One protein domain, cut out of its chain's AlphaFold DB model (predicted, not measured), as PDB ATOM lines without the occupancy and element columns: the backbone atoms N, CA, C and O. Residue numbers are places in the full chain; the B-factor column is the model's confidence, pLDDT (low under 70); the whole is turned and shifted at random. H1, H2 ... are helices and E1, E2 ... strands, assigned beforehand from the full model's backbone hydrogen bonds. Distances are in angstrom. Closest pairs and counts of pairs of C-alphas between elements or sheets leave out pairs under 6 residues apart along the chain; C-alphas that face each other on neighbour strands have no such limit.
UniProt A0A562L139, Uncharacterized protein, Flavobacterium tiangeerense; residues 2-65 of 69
ATOM      1  N   ARG A   2     146.374 147.289 167.698       60.81
ATOM      2  CA  ARG A   2     147.106 148.467 168.233       60.81
ATOM      3  C   ARG A   2     148.420 148.823 167.511       60.81
ATOM      4  O   ARG A   2     148.718 149.997 167.349       60.81
ATOM      5  N   LYS A   3     149.175 147.821 167.036       73.69
ATOM      6  CA  LYS A   3     150.458 148.030 166.332       73.69
ATOM      7  C   LYS A   3     150.301 148.804 165.016       73.69
ATOM      8  O   LYS A   3     151.148 149.626 164.693       73.69
ATOM      9  N   ILE A   4     149.202 148.569 164.293       87.88
ATOM     10  CA  ILE A   4     148.903 149.251 163.025       87.88
ATOM     11  C   ILE A   4     148.566 150.720 163.298       87.88
ATOM     12  O   ILE A   4     149.036 151.603 162.591       87.88
ATOM     13  N   THR A   5     147.822 150.990 164.373       84.19
ATOM     14  CA  THR A   5     147.446 152.349 164.782       84.19
ATOM     15  C   THR A   5     148.670 153.195 165.140       84.19
ATOM     16  O   THR A   5     148.760 154.349 164.732       84.19
ATOM     17  N   THR A   6     149.644 152.616 165.851       85.00
ATOM     18  CA  THR A   6     150.900 153.303 166.194       85.00
ATOM     19  C   THR A   6     151.748 153.601 164.956       85.00
ATOM     20  O   THR A   6     152.269 154.705 164.831       85.00
ATOM     21  N   LEU A   7     151.842 152.652 164.019       87.44
ATOM     22  CA  LEU A   7     152.570 152.825 162.756       87.44
ATOM     23  C   LEU A   7     151.964 153.927 161.880       87.44
ATOM     24  O   LEU A   7     152.695 154.754 161.341       87.44
ATOM     25  N   LEU A   8     150.633 153.978 161.793       88.06
ATOM     26  CA  LEU A   8     149.924 155.007 161.036       88.06
ATOM     27  C   LEU A   8     150.157 156.408 161.624       88.06
ATOM     28  O   LEU A   8     150.351 157.374 160.891       88.06
ATOM     29  N   CYS A   9     150.176 156.504 162.956       86.12
ATOM     30  CA  CYS A   9     150.428 157.752 163.672       86.12
ATOM     31  C   CYS A   9     151.863 158.252 163.445       86.12
ATOM     32  O   CYS A   9     152.062 159.425 163.136       86.12
ATOM     33  N   LEU A  10     152.846 157.348 163.497       86.12
ATOM     34  CA  LEU A  10     154.245 157.678 163.225       86.12
ATOM     35  C   LEU A  10     154.439 158.189 161.788       86.12
ATOM     36  O   LEU A  10     155.113 159.192 161.571       86.12
ATOM     37  N   PHE A  11     153.800 157.534 160.815       86.94
ATOM     38  CA  PHE A  11     153.880 157.921 159.407       86.94
ATOM     39  C   PHE A  11     153.266 159.306 159.150       86.94
ATOM     40  O   PHE A  11     153.836 160.113 158.416       86.94
ATOM     41  N   TYR A  12     152.146 159.621 159.811       84.69
ATOM     42  CA  TYR A  12     151.511 160.936 159.713       84.69
ATOM     43  C   TYR A  12     152.392 162.057 160.287       84.69
ATOM     44  O   TYR A  12     152.483 163.130 159.690       84.69
ATOM     45  N   CYS A  13     153.100 161.804 161.395       83.12
ATOM     46  CA  CYS A  13     154.066 162.758 161.943       83.12
ATOM     47  C   CYS A  13     155.192 163.064 160.942       83.12
ATOM     48  O   CYS A  13     155.490 164.233 160.716       83.12
ATOM     49  N   CYS A  14     155.770 162.052 160.289       80.12
ATOM     50  CA  CYS A  14     156.849 162.265 159.317       80.12
ATOM     51  C   CYS A  14     156.428 163.165 158.141       80.12
ATOM     52  O   CYS A  14     157.204 164.015 157.715       80.12
ATOM     53  N   ILE A  15     155.193 163.025 157.645       82.06
ATOM     54  CA  ILE A  15     154.681 163.844 156.533       82.06
ATOM     55  C   ILE A  15     154.392 165.281 156.989       82.06
ATOM     56  O   ILE A  15     154.680 166.230 156.261       82.06
ATOM     57  N   ALA A  16     153.848 165.459 158.195       73.12
ATOM     58  CA  ALA A  16     153.498 166.777 158.723       73.12
ATOM     59  C   ALA A  16     154.725 167.668 158.996       73.12
ATOM     60  O   ALA A  16     154.648 168.880 158.810       73.12
ATOM     61  N   PHE A  17     155.854 167.082 159.409       69.50
ATOM     62  CA  PHE A  17     157.083 167.828 159.716       69.50
ATOM     63  C   PHE A  17     158.020 168.027 158.513       69.50
ATOM     64  O   PHE A  17     158.976 168.783 158.626       69.50
ATOM     65  N   SER A  18     157.746 167.397 157.363       71.56
ATOM     66  CA  SER A  18     158.602 167.479 156.167       71.56
ATOM     67  C   SER A  18     158.250 168.631 155.209       71.56
ATOM     68  O   SER A  18     158.856 168.738 154.145       71.56
ATOM     69  N   GLN A  19     157.262 169.475 155.529       64.06
ATOM     70  CA  GLN A  19     156.905 170.609 154.668       64.06
ATOM     71  C   GLN A  19     157.829 171.808 154.910       64.06
ATOM     72  O   GLN A  19     157.543 172.667 155.747       64.06
ATOM     73  N   GLU A  20     158.900 171.890 154.123       59.03
ATOM     74  CA  GLU A  20     159.631 173.134 153.869       59.03
ATOM     75  C   GLU A  20     158.678 174.085 153.120       59.03
ATOM     76  O   GLU A  20     158.216 173.788 152.016       59.03
ATOM     77  N   LYS A  21     158.299 175.209 153.735       61.06
ATOM     78  CA  LYS A  21     157.535 176.245 153.030       61.06
ATOM     79  C   LYS A  21     158.529 177.131 152.297       61.06
ATOM     80  O   LYS A  21     159.240 177.891 152.945       61.06
ATOM     81  N   GLU A  22     158.519 177.099 150.968       58.22
ATOM     82  CA  GLU A  22     159.216 178.097 150.154       58.22
ATOM     83  C   GLU A  22     158.497 179.447 150.275       58.22
ATOM     84  O   GLU A  22     157.637 179.818 149.476       58.22
ATOM     85  N   VAL A  23     158.788 180.174 151.356       59.88
ATOM     86  CA  VAL A  23     158.312 181.542 151.547       59.88
ATOM     87  C   VAL A  23     159.334 182.461 150.882       59.88
ATOM     88  O   VAL A  23     160.333 182.831 151.484       59.88
ATOM     89  N   SER A  24     159.072 182.853 149.636       58.84
ATOM     90  CA  SER A  24     159.907 183.752 148.812       58.84
ATOM     91  C   SER A  24     160.066 185.180 149.363       58.84
ATOM     92  O   SER A  24     160.571 186.074 148.689       58.84
ATOM     93  N   THR A  25     159.608 185.437 150.587       60.25
ATOM     94  CA  THR A  25     159.688 186.730 151.259       60.25
ATOM     95  C   THR A  25     160.301 186.507 152.627       60.25
ATOM     96  O   THR A  25     159.680 185.890 153.492       60.25
ATOM     97  N   PHE A  26     161.518 187.021 152.806       65.75
ATOM     98  CA  PHE A  26     162.286 186.990 154.045       65.75
ATOM     99  C   PHE A  26     161.390 187.215 155.277       65.75
ATOM    100  O   PHE A  26     160.873 188.318 155.510       65.75
ATOM    101  N   LYS A  27     161.144 186.148 156.043       68.81
ATOM    102  CA  LYS A  27     160.199 186.158 157.161       68.81
ATOM    103  C   LYS A  27     160.857 186.821 158.367       68.81
ATOM    104  O   LYS A  27     161.458 186.171 159.202       68.81
ATOM    105  N   LYS A  28     160.687 188.137 158.485       79.69
ATOM    106  CA  LYS A  28     161.326 188.968 159.526       79.69
ATOM    107  C   LYS A  28     160.998 188.577 160.972       79.69
ATOM    108  O   LYS A  28     161.694 189.030 161.870       79.69
ATOM    109  N   ASN A  29     159.944 187.791 161.205       85.31
ATOM    110  CA  ASN A  29     159.476 187.419 162.537       85.31
ATOM    111  C   ASN A  29     159.344 185.895 162.652       85.31
ATOM    112  O   ASN A  29     158.533 185.280 161.949       85.31
ATOM    113  N   GLU A  30     160.067 185.309 163.596       83.56
ATOM    114  CA  GLU A  30     160.059 183.886 163.902       83.56
ATOM    115  C   GLU A  30     159.569 183.634 165.326       83.56
ATOM    116  O   GLU A  30     159.894 184.359 166.263       83.56
ATOM    117  N   ILE A  31     158.764 182.584 165.489       88.44
ATOM    118  CA  ILE A  31     158.363 182.075 166.799       88.44
ATOM    119  C   ILE A  31     158.890 180.650 166.879       88.44
ATOM    120  O   ILE A  31     158.547 179.814 166.041       88.44
ATOM    121  N   LYS A  32     159.730 180.393 167.876       89.00
ATOM    122  CA  LYS A  32     160.388 179.115 168.136       89.00
ATOM    123  C   LYS A  32     159.860 178.550 169.453       89.00
ATOM    124  O   LYS A  32     159.582 179.288 170.396       89.00
ATOM    125  N   GLY A  33     159.711 177.236 169.510       89.06
ATOM    126  CA  GLY A  33     159.323 176.515 170.718       89.06
ATOM    127  C   GLY A  33     160.125 175.231 170.828       89.06
ATOM    128  O   GLY A  33     160.418 174.593 169.817       89.06
ATOM    129  N   ASN A  34     160.491 174.855 172.051       89.06
ATOM    130  CA  ASN A  34     161.359 173.709 172.288       89.06
ATOM    131  C   ASN A  34     160.566 172.511 172.813       89.06
ATOM    132  O   ASN A  34     160.161 172.456 173.976       89.06
ATOM    133  N   ALA A  35     160.353 171.532 171.934       86.50
ATOM    134  CA  ALA A  35     159.596 170.326 172.255       86.50
ATOM    135  C   ALA A  35     160.283 169.459 173.327       86.50
ATOM    136  O   ALA A  35     159.599 168.852 174.152       86.50
ATOM    137  N   VAL A  36     161.621 169.425 173.356       88.44
ATOM    138  CA  VAL A  36     162.382 168.647 174.347       88.44
ATOM    139  C   VAL A  36     162.194 169.243 175.740       88.44
ATOM    140  O   VAL A  36     161.884 168.520 176.688       88.44
ATOM    141  N   LEU A  37     162.304 170.568 175.857       87.38
ATOM    142  CA  LEU A  37     162.053 171.254 177.124       87.38
ATOM    143  C   LEU A  37     160.598 171.116 177.572       87.38
ATOM    144  O   LEU A  37     160.349 170.900 178.761       87.38
ATOM    145  N   LEU A  38     159.646 171.139 176.635       86.69
ATOM    146  CA  LEU A  38     158.230 170.954 176.947       86.69
ATOM    147  C   LEU A  38     157.967 169.594 177.613       86.69
ATOM    148  O   LEU A  38     157.257 169.530 178.620       86.69
ATOM    149  N   ILE A  39     158.596 168.520 177.124       86.31
ATOM    150  CA  ILE A  39     158.533 167.185 177.749       86.31
ATOM    151  C   ILE A  39     159.215 167.184 179.127       86.31
ATOM    152  O   ILE A  39     158.717 166.558 180.066       86.31
ATOM    153  N   ALA A  40     160.310 167.933 179.284       88.56
ATOM    154  CA  ALA A  40     160.999 168.115 180.563       88.56
ATOM    155  C   ALA A  40     160.216 168.978 181.583       88.56
ATOM    156  O   ALA A  40     160.669 169.163 182.713       88.56
ATOM    157  N   GLY A  41     159.023 169.477 181.234       87.88
ATOM    158  CA  GLY A  41     158.179 170.296 182.114       87.88
ATOM    159  C   GLY A  41     158.539 171.783 182.122       87.88
ATOM    160  O   GLY A  41     158.128 172.514 183.030       87.88
ATOM    161  N   ILE A  42     159.302 172.226 181.124       91.38
ATOM    162  CA  ILE A  42     159.709 173.613 180.919       91.38
ATOM    163  C   ILE A  42     159.056 174.099 179.628       91.38
ATOM    164  O   ILE A  42     159.332 173.601 178.543       91.38
ATOM    165  N   VAL A  43     158.178 175.088 179.734       91.75
ATOM    166  CA  VAL A  43     157.622 175.739 178.548       91.75
ATOM    167  C   VAL A  43     158.606 176.821 178.117       91.75
ATOM    168  O   VAL A  43     158.790 177.798 178.840       91.75
ATOM    169  N   GLU A  44     159.240 176.631 176.962       91.38
ATOM    170  CA  GLU A  44     160.079 177.634 176.295       91.38
ATOM    171  C   GLU A  44     159.369 178.129 175.034       91.38
ATOM    172  O   GLU A  44     159.017 177.335 174.154       91.38
ATOM    173  N   ILE A  45     159.188 179.447 174.949       91.81
ATOM    174  CA  ILE A  45     158.702 180.138 173.754       91.81
ATOM    175  C   ILE A  45     159.656 181.291 173.470       91.81
ATOM    176  O   ILE A  45     159.870 182.144 174.327       91.81
ATOM    177  N   THR A  46     160.187 181.344 172.257       90.75
ATOM    178  CA  THR A  46     161.125 182.379 171.822       90.75
ATOM    179  C   THR A  46     160.537 183.121 170.636       90.75
ATOM    180  O   THR A  46     160.128 182.508 169.653       90.75
ATOM    181  N   TYR A  47     160.489 184.444 170.730       90.88
ATOM    182  CA  TYR A  47     160.193 185.316 169.602       90.88
ATOM    183  C   TYR A  47     161.495 185.934 169.113       90.88
ATOM    184  O   TYR A  47     162.217 186.546 169.897       90.88
ATOM    185  N   GLU A  48     161.779 185.802 167.824       89.31
ATOM    186  CA  GLU A  48     162.985 186.327 167.200       89.31
ATOM    187  C   GLU A  48     162.617 187.198 166.004       89.31
ATOM    188  O   GLU A  48     161.820 186.820 165.144       89.31
ATOM    189  N   ARG A  49     163.192 188.397 165.959       88.12
ATOM    190  CA  ARG A  49     163.115 189.286 164.812       88.12
ATOM    191  C   ARG A  49     164.421 189.199 164.039       88.12
ATOM    192  O   ARG A  49     165.453 189.658 164.527       88.12
ATOM    193  N   LEU A  50     164.361 188.661 162.829       88.44
ATOM    194  CA  LEU A  50     165.515 188.562 161.944       88.44
ATOM    195  C   LEU A  50     165.869 189.951 161.388       88.44
ATOM    196  O   LEU A  50     165.021 190.654 160.827       88.44
ATOM    197  N   ILE A  51     167.126 190.351 161.571       84.56
ATOM    198  CA  ILE A  51     167.726 191.587 161.045       84.56
ATOM    199  C   ILE A  51     168.375 191.301 159.683       84.56
ATOM    200  O   ILE A  51     168.339 192.143 158.786       84.56
ATOM    201  N   THR A  52     168.944 190.109 159.515       81.69
ATOM    202  CA  THR A  52     169.584 189.595 158.294       81.69
ATOM    203  C   THR A  52     169.286 188.099 158.176       81.69
ATOM    204  O   THR A  52     168.751 187.519 159.114       81.69
ATOM    205  N   GLU A  53     169.629 187.470 157.051       77.19
ATOM    206  CA  GLU A  53     169.398 186.036 156.810       77.19
ATOM    207  C   GLU A  53     169.943 185.129 157.918       77.19
ATOM    208  O   GLU A  53     169.232 184.230 158.357       77.19
ATOM    209  N   ASP A  54     171.115 185.462 158.464       79.12
ATOM    210  CA  ASP A  54     171.765 184.667 159.512       79.12
ATOM    211  C   ASP A  54     171.758 185.325 160.901       79.12
ATOM    212  O   ASP A  54     172.397 184.829 161.830       79.12
ATOM    213  N   SER A  55     171.095 186.476 161.074       82.44
ATOM    214  CA  SER A  55     171.114 187.176 162.364       82.44
ATOM    215  C   SER A  55     169.775 187.782 162.746       82.44
ATOM    216  O   SER A  55     169.075 188.403 161.945       82.44
ATOM    217  N   GLY A  56     169.439 187.645 164.023       86.19
ATOM    218  CA  GLY A  56     168.212 188.154 164.607       86.19
ATOM    219  C   GLY A  56     168.412 188.568 166.054       86.19
ATOM    220  O   GLY A  56     169.380 188.186 166.709       86.19
ATOM    221  N   VAL A  57     167.485 189.379 166.551       91.12
ATOM    222  CA  VAL A  57     167.385 189.704 167.974       91.12
ATOM    223  C   VAL A  57     166.034 189.233 168.480       91.12
ATOM    224  O   VAL A  57     165.018 189.392 167.803       91.12
ATOM    225  N   GLY A  58     166.004 188.649 169.669       90.44
ATOM    226  CA  GLY A  58     164.804 188.010 170.184       90.44
ATOM    227  C   GLY A  58     164.699 188.055 171.694       90.44
ATOM    228  O   GLY A  58     165.619 188.472 172.396       90.44
ATOM    229  N   ILE A  59     163.541 187.626 172.177       93.06
ATOM    230  CA  ILE A  59     163.251 187.454 173.595       93.06
ATOM    231  C   ILE A  59     162.712 186.041 173.787       93.06
ATOM    232  O   ILE A  59     161.824 185.592 173.059       93.06
ATOM    233  N   SER A  60     163.240 185.367 174.801       92.12
ATOM    234  CA  SER A  60     162.824 184.030 175.202       92.12
ATOM    235  C   SER A  60     162.076 184.091 176.523       92.12
ATOM    236  O   SER A  60     162.534 184.694 177.494       92.12
ATOM    237  N   PHE A  61     160.915 183.451 176.559       93.00
ATOM    238  CA  PHE A  61     160.116 183.266 177.755       93.00
ATOM    239  C   PHE A  61     160.215 181.814 178.221       93.00
ATOM    240  O   PHE A  61     159.909 180.886 177.469       93.00
ATOM    241  N   PHE A  62     160.601 181.635 179.485       92.25
ATOM    242  CA  PHE A  62     160.708 180.336 180.137       92.25
ATOM    243  C   PHE A  62     159.742 180.260 181.314       92.25
ATOM    244  O   PHE A  62     159.806 181.068 182.240       92.25
ATOM    245  N   LEU A  63     158.884 179.242 181.312       92.44
ATOM    246  CA  LEU A  63     158.032 178.907 182.444       92.44
ATOM    247  C   LEU A  63     158.340 177.491 182.913       92.44
ATOM    248  O   LEU A  63     158.033 176.505 182.242       92.44
ATOM    249  N   TRP A  64     158.911 177.386 184.110       89.06
ATOM    250  CA  TRP A  64     159.158 176.099 184.739       89.06
ATOM    251  C   TRP A  64     157.967 175.681 185.598       89.06
ATOM    252  O   TRP A  64     157.619 176.341 186.580       89.06
ATOM    253  N   LYS A  65     157.342 174.551 185.257       77.56
ATOM    254  CA  LYS A  65     156.284 173.977 186.087       77.56
ATOM    255  C   LYS A  65     156.901 173.097 187.173       77.56
ATOM    256  O   LYS A  65     157.253 171.944 186.936       77.56
TER     257      LYS A  65
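What this domain is: This is residues 2 to 65 of the 69 residues of an uncharacterized protein of Flavobacterium tiangeerense (UniProt A0A562L139). A twisted sheet of three strands makes the body, with the short helix H2 beside the strands, in the turn between E1 and E2. The long helix H1 sticks out at the end of an arm, residues 2 to 25. The printed part has 64 residues with two named helices and three named strands, in the order H1, E1, H2, E2, E3; the sheet's order is E1, E2, E3, antiparallel, and the class is mixed, helices and strands. It is flat, spanning 48 by 37 by 12 A, and only just extended, close to loose, with a radius of gyration of the C-alphas of 16.2 A.

How they stand to each other: Begin with H1, residues 2 to 17, which is not on the sheet and is apart from H2, residues 35 to 39, E2, residues 42 to 52, and E3, residues 55 to 64. Go on to E1, residues 29 to 33, an edge strand antiparallel to E2 at 156 degrees; look there for N 30 and O 48, within hydrogen-bond range at 2.8 A. H2 is on the sheet but at the sheet's level, its height over the sheet 1.8 A; its closest C-alphas to E2 are those of Leu 37 and Val 43, 6.5 A apart. The hairpin of E2 and E3 is antiparallel at 170 degrees, with N 47 and O 59 within hydrogen-bond range at 2.9 A. In H1 and H2 every O i to N i+4 pair is within hydrogen-bond range.

Where its parts are: Find C-alpha 2 at (147.106, 148.467, 168.233); from there H1 runs 23.4 A to C-alpha 17. E1 spans 13.6 A from Asn 29 to Gly 33, and H2 6.4 A from Ala 35 to Ile 39. E2 runs 29.4 A from C-alpha 42 at (159.709, 173.613, 180.919), and E3 runs 27.7 A to C-alpha 64 at (159.158, 176.099, 184.739).

The domain as a whole: The two C-alphas farthest apart, those of Arg 2 and Ile 51, are 48.3 A apart. The printed part has no cut. The link from H1 to E1, 11 residues, is long; the others are tight. Look for pLDDT under 70 at residues 2, 17 and 19 to 27.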